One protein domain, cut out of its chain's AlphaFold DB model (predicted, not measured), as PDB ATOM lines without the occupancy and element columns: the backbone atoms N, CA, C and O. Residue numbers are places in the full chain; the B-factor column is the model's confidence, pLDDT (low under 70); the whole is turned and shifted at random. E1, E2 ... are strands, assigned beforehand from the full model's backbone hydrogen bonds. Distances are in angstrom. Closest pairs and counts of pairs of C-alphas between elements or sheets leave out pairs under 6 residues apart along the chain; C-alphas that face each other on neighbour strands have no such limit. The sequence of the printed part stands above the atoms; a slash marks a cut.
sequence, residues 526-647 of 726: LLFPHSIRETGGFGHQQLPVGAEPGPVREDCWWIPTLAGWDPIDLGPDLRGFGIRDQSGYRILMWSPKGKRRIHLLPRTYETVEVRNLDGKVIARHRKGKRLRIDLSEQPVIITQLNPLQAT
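Overview. This is residues 526 to 647 of the 726 residues of an uncharacterized protein of Armatimonadetes bacterium (UniProt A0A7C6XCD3). A strongly twisted, curling sheet of six strands, E4 E5 E6 E11 E8 E9, runs through the middle; a small three-stranded sheet, E1 E3 E2, packs at its E4 and E5 end, and a two-stranded ribbon, E7 and E10, packs at its other end with E10 next to E9. Residues 534 to 540 stick out as a loop beyond E1. The printed part has 122 residues, with no named helix and eleven named strands, E1 to E11 in order along the chain; the class is all strand, though under half of the residues, 52, are in named elements. The large sheet and the ribbon are antiparallel, the small sheet is mixed. The whole is compact, with a radius of gyration of the C-alphas of 14.4 A and spans of 45 by 34 by 30 A.

Arrangement. Start at E1, residues 526 to 529, parallel to E3, residues 556 to 561, with N 528 and O 559 3.0 A apart. E3 pairs in a staggered way, over 558 to 561 with E1 and over 556 to 558 with E2, residues 550 to 553; E2 and E3 form a hairpin, with N 558 and O 550 2.8 A apart. Next come E4, residues 565 to 567, E5, 575 to 581, and E6, 584 to 590, a meander, each strand the antiparallel neighbour of the one before. Look for N 566 and O 578 at 2.9 A, and N 579 and O 586 at 2.8 A. The closest C-alphas of E1 and E5 are those of Pro 529 and Ile 579, 7.4 A apart. E7, residues 596 to 600, is antiparallel to E10, residues 627 to 631, with N 631 and O 596 2.8 A apart. E8, residues 609 to 611, and E9, 617 to 620, form a hairpin, with N 610 and O 619 2.9 A apart. E11, residues 636 to 639, has E6 and E8 as antiparallel neighbours: N 638 and O 587 are 2.8 A apart, and N 611 and O 637 2.9 A. The closest C-alphas of E9 and E10 are those of Ala 619 and Ile 629, 6.6 A apart. E2 and E9 are apart.

Along the chain. Find C-alpha 526 at (136.505, 149.470, 162.709), where E1 begins. E3 is 15.5 A long, E5 19.2 A, E6 19.9 A, E7 13.1 A and E10 12.4 A. E11 ends at C-alpha 639, at (129.124, 140.186, 169.922).

Size, cuts and confidence. The farthest C-alphas, Phe 538 and Lys 623, are 45.0 A apart. The printed part has no cut; the link from E1 to E2, 20 residues, is long. Mean pLDDT of the printed part is 81.4; residues 531 to 546 and 604 to 605 are under 70.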
ATOM      1  N   LEU A 526     136.878 150.834 163.026       90.62
ATOM      2  CA  LEU A 526     136.505 149.470 162.709       90.62
ATOM      3  C   LEU A 526     137.730 148.755 162.166       90.62
ATOM      4  O   LEU A 526     138.293 149.128 161.139       90.62
ATOM      5  N   LEU A 527     138.141 147.714 162.877       89.06
ATOM      6  CA  LEU A 527     139.250 146.885 162.439       89.06
ATOM      7  C   LEU A 527     138.780 145.965 161.315       89.06
ATOM      8  O   LEU A 527     137.789 145.251 161.492       89.06
ATOM      9  N   PHE A 528     139.526 145.918 160.218       86.69
ATOM     10  CA  PHE A 528     139.414 144.851 159.231       86.69
ATOM     11  C   PHE A 528     140.746 144.105 159.112       86.69
ATOM     12  O   PHE A 528     141.813 144.711 159.231       86.69
ATOM     13  N   PRO A 529     140.714 142.777 158.930       80.94
ATOM     14  CA  PRO A 529     141.929 141.997 158.852       80.94
ATOM     15  C   PRO A 529     142.686 142.324 157.574       80.94
ATOM     16  O   PRO A 529     142.213 142.066 156.467       80.94
ATOM     17  N   HIS A 530     143.902 142.824 157.743       76.38
ATOM     18  CA  HIS A 530     144.897 142.807 156.691       76.38
ATOM     19  C   HIS A 530     145.532 141.425 156.718       76.38
ATOM     20  O   HIS A 530     146.296 141.083 157.624       76.38
ATOM     21  N   SER A 531     145.110 140.558 155.804       57.62
ATOM     22  CA  SER A 531     145.561 139.175 155.823       57.62
ATOM     23  C   SER A 531     147.032 139.079 155.434       57.62
ATOM     24  O   SER A 531     147.362 139.044 154.255       57.62
ATOM     25  N   ILE A 532     147.881 138.869 156.438       49.53
ATOM     26  CA  ILE A 532     149.077 138.021 156.320       49.53
ATOM     27  C   ILE A 532     148.704 136.588 156.755       49.53
ATOM     28  O   ILE A 532     149.472 135.875 157.393       49.53
ATOM     29  N   ARG A 533     147.470 136.131 156.475       43.88
ATOM     30  CA  ARG A 533     147.198 134.685 156.444       43.88
ATOM     31  C   ARG A 533     147.647 134.189 155.082       43.88
ATOM     32  O   ARG A 533     146.839 133.886 154.216       43.88
ATOM     33  N   GLU A 534     148.958 134.124 154.920       45.50
ATOM     34  CA  GLU A 534     149.568 133.293 153.900       45.50
ATOM     35  C   GLU A 534     149.373 131.855 154.377       45.50
ATOM     36  O   GLU A 534     150.206 131.279 155.075       45.50
ATOM     37  N   THR A 535     148.186 131.296 154.114       34.09
ATOM     38  CA  THR A 535     148.000 129.840 154.138       34.09
ATOM     39  C   THR A 535     149.197 129.245 153.412       34.09
ATOM     40  O   THR A 535     149.491 129.742 152.335       34.09
ATOM     41  N   GLY A 536     149.892 128.255 153.977       34.16
ATOM     42  CA  GLY A 536     151.225 127.785 153.550       34.16
ATOM     43  C   GLY A 536     151.395 127.300 152.096       34.16
ATOM     44  O   GLY A 536     152.411 126.696 151.761       34.16
ATOM     45  N   GLY A 537     150.451 127.572 151.197       36.97
ATOM     46  CA  GLY A 537     150.694 127.649 149.766       36.97
ATOM     47  C   GLY A 537     151.033 129.080 149.346       36.97
ATOM     48  O   GLY A 537     150.321 130.011 149.688       36.97
ATOM     49  N   PHE A 538     152.082 129.239 148.543       43.66
ATOM     50  CA  PHE A 538     152.552 130.474 147.890       43.66
ATOM     51  C   PHE A 538     151.522 131.164 146.946       43.66
ATOM     52  O   PHE A 538     151.883 131.645 145.872       43.66
ATOM     53  N   GLY A 539     150.230 131.150 147.279       37.00
ATOM     54  CA  GLY A 539     149.108 131.590 146.461       37.00
ATOM     55  C   GLY A 539     148.372 132.787 147.063       37.00
ATOM     56  O   GLY A 539     148.012 132.781 148.231       37.00
ATOM     57  N   HIS A 540     148.162 133.781 146.200       36.75
ATOM     58  CA  HIS A 540     147.246 134.927 146.250       36.75
ATOM     59  C   HIS A 540     146.710 135.412 147.611       36.75
ATOM     60  O   HIS A 540     145.838 134.796 148.223       36.75
ATOM     61  N   GLN A 541     147.082 136.653 147.946       42.88
ATOM     62  CA  GLN A 541     146.287 137.561 148.774       42.88
ATOM     63  C   GLN A 541     144.941 137.835 148.076       42.88
ATOM     64  O   GLN A 541     144.824 138.749 147.264       42.88
ATOM     65  N   GLN A 542     143.904 137.042 148.341       43.03
ATOM     66  CA  GLN A 542     142.553 137.578 148.188       43.03
ATOM     67  C   GLN A 542     142.309 138.462 149.404       43.03
ATOM     68  O   GLN A 542     142.289 137.932 150.513       43.03
ATOM     69  N   LEU A 543     142.146 139.778 149.199       48.09
ATOM     70  CA  LEU A 543     141.593 140.677 150.216       48.09
ATOM     71  C   LEU A 543     140.320 140.001 150.734       48.09
ATOM     72  O   LEU A 543     139.356 139.866 149.975       48.09
ATOM     73  N   PRO A 544     140.306 139.487 151.972       50.69
ATOM     74  CA  PRO A 544     139.275 138.534 152.358       50.69
ATOM     75  C   PRO A 544     137.905 139.185 152.565       50.69
ATOM     76  O   PRO A 544     136.937 138.529 152.944       50.69
ATOM     77  N   VAL A 545     137.817 140.498 152.372       62.72
ATOM     78  CA  VAL A 545     136.731 141.315 152.860       62.72
ATOM     79  C   VAL A 545     136.607 142.535 151.945       62.72
ATOM     80  O   VAL A 545     137.593 143.218 151.706       62.72
ATOM     81  N   GLY A 546     135.399 142.842 151.460       66.38
ATOM     82  CA  GLY A 546     135.102 144.066 150.694       66.38
ATOM     83  C   GLY A 546     135.104 145.342 151.548       66.38
ATOM     84  O   GLY A 546     134.185 146.144 151.421       66.38
ATOM     85  N   ALA A 547     136.049 145.453 152.483       76.25
ATOM     86  CA  ALA A 547     136.327 146.633 153.289       76.25
ATOM     87  C   ALA A 547     137.656 147.221 152.809       76.25
ATOM     88  O   ALA A 547     138.627 146.485 152.638       76.25
ATOM     89  N   GLU A 548     137.688 148.533 152.607       80.88
ATOM     90  CA  GLU A 548     138.871 149.256 152.147       80.88
ATOM     91  C   GLU A 548     139.318 150.241 153.231       80.88
ATOM     92  O   GLU A 548     138.461 150.828 153.902       80.88
ATOM     93  N   PRO A 549     140.635 150.417 153.445       87.50
ATOM     94  CA  PRO A 549     141.133 151.387 154.409       87.50
ATOM     95  C   PRO A 549     140.677 152.801 154.038       87.50
ATOM     96  O   PRO A 549     140.943 153.278 152.937       87.50
ATOM     97  N   GLY A 550     139.991 153.473 154.963       90.69
ATOM     98  CA  GLY A 550     139.387 154.777 154.700       90.69
ATOM     99  C   GLY A 550     138.132 155.060 155.534       90.69
ATOM    100  O   GLY A 550     137.793 154.289 156.439       90.69
ATOM    101  N   PRO A 551     137.435 156.174 155.260       92.19
ATOM    102  CA  PRO A 551     136.230 156.547 155.985       92.19
ATOM    103  C   PRO A 551     135.061 155.615 155.640       92.19
ATOM    104  O   PRO A 551     134.782 155.329 154.479       92.19
ATOM    105  N   VAL A 552     134.333 155.179 156.666       89.31
ATOM    106  CA  VAL A 552     133.002 154.550 156.548       89.31
ATOM    107  C   VAL A 552     131.918 155.622 156.565       89.31
ATOM    108  O   VAL A 552     130.913 155.536 155.863       89.31
ATOM    109  N   ARG A 553     132.128 156.621 157.425       88.12
ATOM    110  CA  ARG A 553     131.382 157.874 157.575       88.12
ATOM    111  C   ARG A 553     132.292 158.878 158.300       88.12
ATOM    112  O   ARG A 553     133.387 158.512 158.713       88.12
ATOM    113  N   GLU A 554     131.829 160.108 158.487       81.38
ATOM    114  CA  GLU A 554     132.630 161.239 158.990       81.38
ATOM    115  C   GLU A 554     133.444 160.961 160.278       81.38
ATOM    116  O   GLU A 554     134.594 161.373 160.375       81.38
ATOM    117  N   ASP A 555     132.892 160.212 161.239       86.12
ATOM    118  CA  ASP A 555     133.512 159.902 162.541       86.12
ATOM    119  C   ASP A 555     133.969 158.437 162.683       86.12
ATOM    120  O   ASP A 555     134.284 157.995 163.791       86.12
ATOM    121  N   CYS A 556     133.947 157.645 161.604       92.62
ATOM    122  CA  CYS A 556     134.175 156.204 161.673       92.62
ATOM    123  C   CYS A 556     134.999 155.695 160.494       92.62
ATOM    124  O   CYS A 556     134.631 155.893 159.338       92.62
ATOM    125  N   TRP A 557     136.076 154.980 160.795       93.69
ATOM    126  CA  TRP A 557     137.098 154.598 159.830       93.69
ATOM    127  C   TRP A 557     137.336 153.096 159.804       93.69
ATOM    128  O   TRP A 557     137.489 152.464 160.851       93.69
ATOM    129  N   TRP A 558     137.434 152.533 158.603       92.00
ATOM    130  CA  TRP A 558     138.038 151.230 158.384       92.00
ATOM    131  C   TRP A 558     139.546 151.367 158.517       92.00
ATOM    132  O   TRP A 558     140.174 152.088 157.744       92.00
ATOM    133  N   ILE A 559     140.131 150.642 159.466       92.38
ATOM    134  CA  ILE A 559     141.582 150.570 159.629       92.38
ATOM    135  C   ILE A 559     142.058 149.114 159.589       92.38
ATOM    136  O   ILE A 559     141.399 148.226 160.150       92.38
ATOM    137  N   PRO A 560     143.189 148.842 158.924       89.19
ATOM    138  CA  PRO A 560     143.707 147.495 158.814       89.19
ATOM    139  C   PRO A 560     144.289 147.033 160.151       89.19
ATOM    140  O   PRO A 560     144.788 147.822 160.956       89.19
ATOM    141  N   THR A 561     144.262 145.726 160.387       86.69
ATOM    142  CA  THR A 561     144.916 145.099 161.538       86.69
ATOM    143  C   THR A 561     145.555 143.770 161.163       86.69
ATOM    144  O   THR A 561     145.047 143.052 160.307       86.69
ATOM    145  N   LEU A 562     146.639 143.409 161.851       83.31
ATOM    146  CA  LEU A 562     147.274 142.091 161.758       83.31
ATOM    147  C   LEU A 562     146.663 141.072 162.739       83.31
ATOM    148  O   LEU A 562     147.200 139.981 162.931       83.31
ATOM    149  N   ALA A 563     145.549 141.425 163.391       79.38
ATOM    150  CA  ALA A 563     144.859 140.547 164.323       79.38
ATOM    151  C   ALA A 563     144.338 139.266 163.650       79.38
ATOM    152  O   ALA A 563     143.941 139.243 162.482       79.38
ATOM    153  N   GLY A 564     144.289 138.188 164.436       74.94
ATOM    154  CA  GLY A 564     143.668 136.939 164.015       74.94
ATOM    155  C   GLY A 564     142.187 137.139 163.684       74.94
ATOM    156  O   GLY A 564     141.442 137.779 164.431       74.94
ATOM    157  N   TRP A 565     141.762 136.558 162.567       80.56
ATOM    158  CA  TRP A 565     140.408 136.694 162.045       80.56
ATOM    159  C   TRP A 565     139.912 135.370 161.467       80.56
ATOM    160  O   TRP A 565     140.718 134.511 161.095       80.56
ATOM    161  N   ASP A 566     138.593 135.232 161.383       79.62
ATOM    162  CA  ASP A 566     137.917 134.065 160.833       79.62
ATOM    163  C   ASP A 566     137.040 134.488 159.645       79.62
ATOM    164  O   ASP A 566     136.195 135.383 159.790       79.62
ATOM    165  N   PRO A 567     137.213 133.875 158.459       78.31
ATOM    166  CA  PRO A 567     136.323 134.127 157.339       78.31
ATOM    167  C   PRO A 567     134.930 133.618 157.663       78.31
ATOM    168  O   PRO A 567     134.751 132.483 158.106       78.31
ATOM    169  N   ILE A 568     133.936 134.456 157.392       81.19
ATOM    170  CA  ILE A 568     132.541 134.055 157.464       81.19
ATOM    171  C   ILE A 568     132.028 134.025 156.040       81.19
ATOM    172  O   ILE A 568     131.922 135.047 155.367       81.19
ATOM    173  N   ASP A 569     131.721 132.824 155.571       76.50
ATOM    174  CA  ASP A 569     131.066 132.668 154.288       76.50
ATOM    175  C   ASP A 569     129.623 133.170 154.419       76.50
ATOM    176  O   ASP A 569     128.809 132.564 155.118       76.50
ATOM    177  N   LEU A 570     129.301 134.276 153.753       83.56
ATOM    178  CA  LEU A 570     127.969 134.887 153.749       83.56
ATOM    179  C   LEU A 570     127.334 134.893 152.349       83.56
ATOM    180  O   LEU A 570     126.326 135.565 152.129       83.56
ATOM    181  N   GLY A 571     127.909 134.146 151.403       78.31
ATOM    182  CA  GLY A 571     127.496 134.180 150.003       78.31
ATOM    183  C   GLY A 571     127.906 135.479 149.282       78.31
ATOM    184  O   GLY A 571     128.641 136.304 149.826       78.31
ATOM    185  N   PRO A 572     127.456 135.679 148.029       77.94
ATOM    186  CA  PRO A 572     127.949 136.757 147.162       77.94
ATOM    187  C   PRO A 572     127.396 138.147 147.501       77.94
ATOM    188  O   PRO A 572     127.995 139.157 147.124       77.94
ATOM    189  N   ASP A 573     126.269 138.221 148.208       85.00
ATOM    190  CA  ASP A 573     125.534 139.473 148.424       85.00
ATOM    191  C   ASP A 573     125.790 140.135 149.774       85.00
ATOM    192  O   ASP A 573     125.375 141.272 149.984       85.00
ATOM    193  N   LEU A 574     126.430 139.424 150.694       88.75
ATOM    194  CA  LEU A 574     126.745 139.913 152.026       88.75
ATOM    195  C   LEU A 574     128.255 139.899 152.220       88.75
ATOM    196  O   LEU A 574     128.997 139.202 151.522       88.75
ATOM    197  N   ARG A 575     128.721 140.711 153.157       88.50
ATOM    198  CA  ARG A 575     130.125 140.780 153.552       88.50
ATOM    199  C   ARG A 575     130.210 140.720 155.062       88.50
ATOM    200  O   ARG A 575     129.312 141.185 155.764       88.50
ATOM    201  N   GLY A 576     131.279 140.114 155.553       88.94
ATOM    202  CA  GLY A 576     131.499 139.997 156.976       88.94
ATOM    203  C   GLY A 576     132.615 139.036 157.326       88.94
ATOM    204  O   GLY A 576     133.035 138.207 156.522       88.94
ATOM    205  N   PHE A 577     133.110 139.195 158.540       88.75
ATOM    206  CA  PHE A 577     134.224 138.432 159.074       88.75
ATOM    207  C   PHE A 577     134.179 138.463 160.598       88.75
ATOM    208  O   PHE A 577     133.615 139.371 161.216       88.75
ATOM    209  N   GLY A 578     134.782 137.445 161.197       87.19
ATOM    210  CA  GLY A 578     135.086 137.393 162.612       87.19
ATOM    211  C   GLY A 578     136.444 138.001 162.892       87.19
ATOM    212  O   GLY A 578     137.396 137.711 162.175       87.19
ATOM    213  N   ILE A 579     136.568 138.805 163.938       86.00
ATOM    214  CA  ILE A 579     137.853 139.344 164.375       86.00
ATOM    215  C   ILE A 579     137.979 139.255 165.889       86.00
ATOM    216  O   ILE A 579     137.016 139.490 166.624       86.00
ATOM    217  N   ARG A 580     139.180 138.910 166.353       83.50
ATOM    218  CA  ARG A 580     139.525 138.903 167.773       83.50
ATOM    219  C   ARG A 580     140.459 140.063 168.068       83.50
ATOM    220  O   ARG A 580     141.560 140.108 167.532       83.50
ATOM    221  N   ASP A 581     140.032 140.968 168.937       75.44
ATOM    222  CA  ASP A 581     140.874 142.040 169.463       75.44
ATOM    223  C   ASP A 581     140.897 142.022 171.000       75.44
ATOM    224  O   ASP A 581     140.456 141.058 171.633       75.44
ATOM    225  N   GLN A 582     141.447 143.078 171.603       70.19
ATOM    226  CA  GLN A 582     141.539 143.229 173.059       70.19
ATOM    227  C   GLN A 582     140.162 143.247 173.750       70.19
ATOM    228  O   GLN A 582     140.065 142.876 174.915       70.19
ATOM    229  N   SER A 583     139.095 143.616 173.034       72.81
ATOM    230  CA  SER A 583     137.714 143.638 173.539       72.81
ATOM    231  C   SER A 583     137.001 142.288 173.388       72.81
ATOM    232  O   SER A 583     135.844 142.148 173.783       72.81
ATOM    233  N   GLY A 584     137.672 141.289 172.809       81.69
ATOM    234  CA  GLY A 584     137.149 139.947 172.592       81.69
ATOM    235  C   GLY A 584     136.852 139.641 171.126       81.69
ATOM    236  O   GLY A 584     137.348 140.279 170.200       81.69
ATOM    237  N   TYR A 585     136.068 138.587 170.905       86.62
ATOM    238  CA  TYR A 585     135.670 138.171 169.563       86.62
ATOM    239  C   TYR A 585     134.384 138.884 169.137       86.62
ATOM    240  O   TYR A 585     133.381 138.860 169.855       86.62
ATOM    241  N   ARG A 586     134.404 139.483 167.948       91.25
ATOM    242  CA  ARG A 586     133.260 140.171 167.345       91.25
ATOM    243  C   ARG A 586     133.137 139.824 165.871       91.25
ATOM    244  O   ARG A 586     134.122 139.519 165.206       91.25
ATOM    245  N   ILE A 587     131.919 139.911 165.363       91.75
ATOM    246  CA  ILE A 587     131.599 139.699 163.957       91.75
ATOM    247  C   ILE A 587     131.141 141.027 163.373       91.75
ATOM    248  O   ILE A 587     130.251 141.671 163.926       91.75
ATOM    249  N   LEU A 588     131.744 141.424 162.257       92.75
ATOM    250  CA  LEU A 588     131.280 142.551 161.459       92.75
ATOM    251  C   LEU A 588     130.512 142.013 160.259       92.75
ATOM    252  O   LEU A 588     130.952 141.049 159.635       92.75
ATOM    253  N   MET A 589     129.361 142.610 159.953       92.88
ATOM    254  CA  MET A 589     128.498 142.164 158.858       92.88
ATOM    255  C   MET A 589     127.772 143.340 158.198       92.88
ATOM    256  O   MET A 589     127.273 144.216 158.898       92.88
ATOM    257  N   TRP A 590     127.703 143.356 156.866       93.50
ATOM    258  CA  TRP A 590     126.996 144.375 156.079       93.50
ATOM    259  C   TRP A 590     126.518 143.832 154.732       93.50
ATOM    260  O   TRP A 590     126.868 142.725 154.311       93.50
ATOM    261  N   SER A 591     125.701 144.634 154.054       92.75
ATOM    262  CA  SER A 591     125.159 144.368 152.728       92.75
ATOM    263  C   SER A 591     125.635 145.458 151.755       92.75
ATOM    264  O   SER A 591     125.100 146.566 151.789       92.75
ATOM    265  N   PRO A 592     126.609 145.178 150.868       87.50
ATOM    266  CA  PRO A 592     127.096 146.155 149.889       87.50
ATOM    267  C   PRO A 592     126.060 146.523 148.814       87.50
ATOM    268  O   PRO A 592     126.266 147.474 148.076       87.50
ATOM    269  N   LYS A 593     124.955 145.772 148.695       87.44
ATOM    270  CA  LYS A 593     123.878 146.010 147.715       87.44
ATOM    271  C   LYS A 593     122.691 146.789 148.308       87.44
ATOM    272  O   LYS A 593     121.569 146.675 147.818       87.44
ATOM    273  N   GLY A 594     122.909 147.521 149.400       88.12
ATOM    274  CA  GLY A 594     121.868 148.278 150.096       88.12
ATOM    275  C   GLY A 594     121.140 147.479 151.183       88.12
ATOM    276  O   GLY A 594     121.646 146.488 151.713       88.12
ATOM    277  N   LYS A 595     119.945 147.943 151.571       93.25
ATOM    278  CA  LYS A 595     119.218 147.415 152.738       93.25
ATOM    279  C   LYS A 595     118.774 145.966 152.532       93.25
ATOM    280  O   LYS A 595     118.059 145.665 151.579       93.25
ATOM    281  N   ARG A 596     119.111 145.083 153.475       92.75
ATOM    282  CA  ARG A 596     118.709 143.671 153.447       92.75
ATOM    283  C   ARG A 596     118.368 143.165 154.837       92.75
ATOM    284  O   ARG A 596     119.115 143.371 155.786       92.75
ATOM    285  N   ARG A 597     117.244 142.464 154.954       94.56
ATOM    286  CA  ARG A 597     116.869 141.774 156.188       94.56
ATOM    287  C   ARG A 597     117.423 140.362 156.176       94.56
ATOM    288  O   ARG A 597     117.268 139.665 155.176       94.56
ATOM    289  N   ILE A 598     118.011 139.956 157.292       94.69
ATOM    290  CA  ILE A 598     118.490 138.595 157.504       94.69
ATOM    291  C   ILE A 598     118.018 138.032 158.844       94.69
ATOM    292  O   ILE A 598     117.693 138.782 159.775       94.69
ATOM    293  N   HIS A 599     118.045 136.708 158.952       94.62
ATOM    294  CA  HIS A 599     117.819 135.988 160.196       94.62
ATOM    295  C   HIS A 599     118.995 135.065 160.519       94.62
ATOM    296  O   HIS A 599     119.433 134.274 159.686       94.62
ATOM    297  N   LEU A 600     119.463 135.140 161.766       93.19
ATOM    298  CA  LEU A 600     120.457 134.233 162.340       93.19
ATOM    299  C   LEU A 600     119.804 133.307 163.377       93.19
ATOM    300  O   LEU A 600     118.771 133.642 163.973       93.19
ATOM    301  N   LEU A 601     120.447 132.164 163.631       89.38
ATOM    302  CA  LEU A 601     120.031 131.165 164.625       89.38
ATOM    303  C   LEU A 601     121.117 130.961 165.698       89.38
ATOM    304  O   LEU A 601     121.801 129.935 165.692       89.38
ATOM    305  N   PRO A 602     121.294 131.921 166.628       86.31
ATOM    306  CA  PRO A 602     122.163 131.713 167.782       86.31
ATOM    307  C   PRO A 602     121.682 130.538 168.640       86.31
ATOM    308  O   PRO A 602     120.489 130.211 168.654       86.31
ATOM    309  N   ARG A 603     122.579 129.907 169.410       80.75
ATOM    310  CA  ARG A 603     122.137 128.884 170.380       80.75
ATOM    311  C   ARG A 603     121.270 129.510 171.470       80.75
ATOM    312  O   ARG A 603     121.417 130.672 171.840       80.75
ATOM    313  N   THR A 604     120.381 128.707 172.047       66.75
ATOM    314  CA  THR A 604     119.382 129.130 173.045       66.75
ATOM    315  C   THR A 604     119.953 129.725 174.337       66.75
ATOM    316  O   THR A 604     119.188 130.316 175.099       66.75
ATOM    317  N   TYR A 605     121.253 129.589 174.591       66.56
ATOM    318  CA  TYR A 605     121.941 130.123 175.769       66.56
ATOM    319  C   TYR A 605     122.855 131.323 175.466       66.56
ATOM    320  O   TYR A 605     123.446 131.867 176.391       66.56
ATOM    321  N   GLU A 606     122.975 131.758 174.208       73.56
ATOM    322  CA  GLU A 606     123.842 132.882 173.839       73.56
ATOM    323  C   GLU A 606     123.106 134.227 173.954       73.56
ATOM    324  O   GLU A 606     122.038 134.436 173.361       73.56
ATOM    325  N   THR A 607     123.701 135.168 174.691       82.25
ATOM    326  CA  THR A 607     123.248 136.559 174.840       82.25
ATOM    327  C   THR A 607     123.771 137.437 173.704       82.25
ATOM    328  O   THR A 607     124.495 138.400 173.915       82.25
ATOM    329  N   VAL A 608     123.401 137.106 172.466       89.62
ATOM    330  CA  VAL A 608     123.885 137.844 171.292       89.62
ATOM    331  C   VAL A 608     123.308 139.259 171.250       89.62
ATOM    332  O   VAL A 608     122.085 139.449 171.208       89.62
ATOM    333  N   GLU A 609     124.198 140.248 171.187       92.56
ATOM    334  CA  GLU A 609     123.863 141.651 170.952       92.56
ATOM    335  C   GLU A 609     124.368 142.114 169.585       92.56
ATOM    336  O   GLU A 609     125.523 141.881 169.220       92.56
ATOM    337  N   VAL A 610     123.499 142.826 168.862       94.69
ATOM    338  CA  VAL A 610     123.823 143.494 167.599       94.69
ATOM    339  C   VAL A 610     123.772 144.994 167.820       94.69
ATOM    340  O   VAL A 610     122.744 145.538 168.236       94.69
ATOM    341  N   ARG A 611     124.880 145.665 167.526       94.94
ATOM    342  CA  ARG A 611     125.042 147.109 167.679       94.94
ATOM    343  C   ARG A 611     125.300 147.758 166.326       94.94
ATOM    344  O   ARG A 611     125.964 147.172 165.473       94.94
ATOM    345  N   ASN A 612     124.766 148.959 166.133       92.25
ATOM    346  CA  ASN A 612     125.158 149.805 165.009       92.25
ATOM    347  C   ASN A 612     126.502 150.503 165.300       92.25
ATOM    348  O   ASN A 612     127.075 150.350 166.381       92.25
ATOM    349  N   LEU A 613     126.974 151.315 164.353       89.00
ATOM    350  CA  LEU A 613     128.209 152.091 164.503       89.00
ATOM    351  C   LEU A 613     128.158 153.162 165.587       89.00
ATOM    352  O   LEU A 613     129.212 153.558 166.070       89.00
ATOM    353  N   ASP A 614     126.964 153.570 166.024       87.50
ATOM    354  CA  ASP A 614     126.788 154.464 167.173       87.50
ATOM    355  C   ASP A 614     126.971 153.728 168.514       87.50
ATOM    356  O   ASP A 614     127.077 154.358 169.568       87.50
ATOM    357  N   GLY A 615     127.078 152.397 168.493       87.50
ATOM    358  CA  GLY A 615     127.123 151.546 169.680       87.50
ATOM    359  C   GLY A 615     125.736 151.249 170.255       87.50
ATOM    360  O   GLY A 615     125.626 150.512 171.242       87.50
ATOM    361  N   LYS A 616     124.671 151.771 169.630       92.62
ATOM    362  CA  LYS A 616     123.283 151.515 170.007       92.62
ATOM    363  C   LYS A 616     122.929 150.076 169.668       92.62
ATOM    364  O   LYS A 616     123.135 149.613 168.547       92.62
ATOM    365  N   VAL A 617     122.358 149.373 170.640       93.50
ATOM    366  CA  VAL A 617     121.834 148.023 170.430       93.50
ATOM    367  C   VAL A 617     120.604 148.112 169.526       93.50
ATOM    368  O   VAL A 617     119.601 148.721 169.895       93.50
ATOM    369  N   ILE A 618     120.691 147.510 168.342       94.50
ATOM    370  CA  ILE A 618     119.614 147.481 167.341       94.50
ATOM    371  C   ILE A 618     118.874 146.141 167.323       94.50
ATOM    372  O   ILE A 618     117.718 146.088 166.909       94.50
ATOM    373  N   ALA A 619     119.501 145.069 167.816       92.56
ATOM    374  CA  ALA A 619     118.845 143.785 168.029       92.56
ATOM    375  C   ALA A 619     119.475 143.026 169.205       92.56
ATOM    376  O   ALA A 619     120.675 143.125 169.464       92.56
ATOM    377  N   ARG A 620     118.652 142.241 169.909       91.19
ATOM    378  CA  ARG A 620     119.081 141.286 170.940       91.19
ATOM    379  C   ARG A 620     118.422 139.945 170.694       91.19
ATOM    380  O   ARG A 620     117.216 139.886 170.435       91.19
ATOM    381  N   HIS A 621     119.196 138.877 170.815       88.00
ATOM    382  CA  HIS A 621     118.647 137.534 170.759       88.00
ATOM    383  C   HIS A 621     117.782 137.268 172.000       88.00
ATOM    384  O   HIS A 621     118.169 137.557 173.132       88.00
ATOM    385  N   ARG A 622     116.578 136.730 171.781       81.69
ATOM    386  CA  ARG A 622     115.700 136.228 172.844       81.69
ATOM    387  C   ARG A 622     115.657 134.714 172.726       81.69
ATOM    388  O   ARG A 622     115.399 134.212 171.636       81.69
ATOM    389  N   LYS A 623     115.860 134.007 173.841       76.44
ATOM    390  CA  LYS A 623     115.878 132.538 173.904       76.44
ATOM    391  C   LYS A 623     114.740 131.919 173.081       76.44
ATOM    392  O   LYS A 623     113.572 132.241 173.290       76.44
ATOM    393  N   GLY A 624     115.101 131.032 172.153       72.75
ATOM    394  CA  GLY A 624     114.159 130.294 171.305       72.75
ATOM    395  C   GLY A 624     113.590 131.080 170.118       72.75
ATOM    396  O   GLY A 624     112.697 130.572 169.444       72.75
ATOM    397  N   LYS A 625     114.070 132.300 169.844       83.31
ATOM    398  CA  LYS A 625     113.650 133.107 168.689       83.31
ATOM    399  C   LYS A 625     114.809 133.353 167.734       83.31
ATOM    400  O   LYS A 625     115.950 133.493 168.148       83.31
ATOM    401  N   ARG A 626     114.492 133.487 166.447       89.44
ATOM    402  CA  ARG A 626     115.455 133.923 165.428       89.44
ATOM    403  C   ARG A 626     115.933 135.339 165.731       89.44
ATOM    404  O   ARG A 626     115.129 136.194 166.117       89.44
ATOM    405  N   LEU A 627     117.217 135.597 165.519       92.69
ATOM    406  CA  LEU A 627     117.773 136.941 165.600       92.69
ATOM    407  C   LEU A 627     117.575 137.629 164.250       92.69
ATOM    408  O   LEU A 627     118.223 137.275 163.270       92.69
ATOM    409  N   ARG A 628     116.663 138.600 164.202       93.94
ATOM    410  CA  ARG A 628     116.419 139.422 163.014       93.94
ATOM    411  C   ARG A 628     117.375 140.612 162.994       93.94
ATOM    412  O   ARG A 628     117.459 141.334 163.985       93.94
ATOM    413  N   ILE A 629     118.027 140.836 161.856       95.00
ATOM    414  CA  ILE A 629     118.954 141.950 161.640       95.00
ATOM    415  C   ILE A 629     118.589 142.639 160.325       95.00
ATOM    416  O   ILE A 629     118.418 141.984 159.299       95.00
ATOM    417  N   ASP A 630     118.452 143.962 160.361       93.88
ATOM    418  CA  ASP A 630     118.297 144.795 159.171       93.88
ATOM    419  C   ASP A 630     119.684 145.381 158.832       93.88
ATOM    420  O   ASP A 630     120.178 146.267 159.527       93.88
ATOM    421  N   LEU A 631     120.341 144.829 157.807       94.00
ATOM    422  CA  LEU A 631     121.654 145.258 157.316       94.00
ATOM    423  C   LEU A 631     121.517 146.392 156.297       94.00
ATOM    424  O   LEU A 631     120.527 146.471 155.567       94.00
ATOM    425  N   SER A 632     122.544 147.230 156.209       92.50
ATOM    426  CA  SER A 632     122.745 148.232 155.158       92.50
ATOM    427  C   SER A 632     124.188 148.148 154.648       92.50
ATOM    428  O   SER A 632     124.898 147.193 154.966       92.50
ATOM    429  N   GLU A 633     124.628 149.140 153.877       89.94
ATOM    430  CA  GLU A 633     126.034 149.286 153.476       89.94
ATOM    431  C   GLU A 633     126.955 149.559 154.672       89.94
ATOM    432  O   GLU A 633     128.140 149.239 154.622       89.94
ATOM    433  N   GLN A 634     126.410 150.082 155.777       91.00
ATOM    434  CA  GLN A 634     127.159 150.253 157.015       91.00
ATOM    435  C   GLN A 634     127.208 148.937 157.804       91.00
ATOM    436  O   GLN A 634     126.173 148.287 157.995       91.00
ATOM    437  N   PRO A 635     128.385 148.553 158.319       92.44
ATOM    438  CA  PRO A 635     128.528 147.352 159.124       92.44
ATOM    439  C   PRO A 635     127.844 147.460 160.480       92.44
ATOM    440  O   PRO A 635     127.867 148.488 161.157       92.44
ATOM    441  N   VAL A 636     127.271 146.334 160.895       94.56
ATOM    442  CA  VAL A 636     126.831 146.095 162.268       94.56
ATOM    443  C   VAL A 636     127.874 145.262 162.998       94.56
ATOM    444  O   VAL A 636     128.579 144.453 162.391       94.56
ATOM    445  N   ILE A 637     127.950 145.444 164.313       93.88
ATOM    446  CA  ILE A 637     128.860 144.713 165.192       93.88
ATOM    447  C   ILE A 637     128.033 143.715 165.997       93.88
ATOM    448  O   ILE A 637     127.136 144.100 166.750       93.88
ATOM    449  N   ILE A 638     128.341 142.433 165.844       94.00
ATOM    450  CA  ILE A 638     127.694 141.331 166.554       94.00
ATOM    451  C   ILE A 638     128.692 140.770 167.564       94.00
ATOM    452  O   ILE A 638     129.817 140.409 167.214       94.00
ATOM    453  N   THR A 639     128.285 140.692 168.825       91.75
ATOM    454  CA  THR A 639     129.124 140.186 169.922       91.75
ATOM    455  C   THR A 639     128.537 138.907 170.505       91.75
ATOM    456  O   THR A 639     127.328 138.688 170.426       91.75
ATOM    457  N   GLN A 640     129.403 138.058 171.070       85.75
ATOM    458  CA  GLN A 640     129.025 136.799 171.738       85.75
ATOM    459  C   GLN A 640     128.305 135.771 170.841       85.75
ATOM    460  O   GLN A 640     127.683 134.844 171.351       85.75
ATOM    461  N   LEU A 641     128.406 135.912 169.517       88.81
ATOM    462  CA  LEU A 641     127.910 134.937 168.548       88.81
ATOM    463  C   LEU A 641     129.050 134.011 168.115       88.81
ATOM    464  O   LEU A 641     130.128 134.476 167.733       88.81
ATOM    465  N   ASN A 642     128.796 132.704 168.115       83.94
ATOM    466  CA  ASN A 642     129.730 131.743 167.545       83.94
ATOM    467  C   ASN A 642     129.855 131.951 166.013       83.94
ATOM    468  O   ASN A 642     128.827 131.966 165.333       83.94
ATOM    469  N   PRO A 643     131.072 132.067 165.437       80.38
ATOM    470  CA  PRO A 643     131.270 132.234 163.990       80.38
ATOM    471  C   PRO A 643     130.519 131.219 163.126       80.38
ATOM    472  O   PRO A 643     129.985 131.573 162.078       80.38
ATOM    473  N   LEU A 644     130.428 129.969 163.584       79.94
ATOM    474  CA  LEU A 644     129.730 128.892 162.876       79.94
ATOM    475  C   LEU A 644     128.214 129.134 162.769       79.94
ATOM    476  O   LEU A 644     127.531 128.510 161.966       79.94
ATOM    477  N   GLN A 645     127.668 130.054 163.562       86.12
ATOM    478  CA  GLN A 645     126.249 130.412 163.575       86.12
ATOM    479  C   GLN A 645     125.952 131.739 162.878       86.12
ATOM    480  O   GLN A 645     124.811 132.200 162.870       86.12
ATOM    481  N   ALA A 646     126.971 132.357 162.283       88.75
ATOM    482  CA  ALA A 646     126.838 133.616 161.568       88.75
ATOM    483  C   ALA A 646     126.241 133.457 160.162       88.75
ATOM    484  O   ALA A 646     126.027 134.457 159.485       88.75
ATOM    485  N   THR A 647     125.965 132.226 159.717       89.69
ATOM    486  CA  THR A 647     125.332 131.948 158.424       89.69
ATOM    487  C   THR A 647     123.855 132.366 158.423       89.69
ATOM    488  O   THR A 647     123.067 131.794 159.181       89.69
TER     489      THR A 647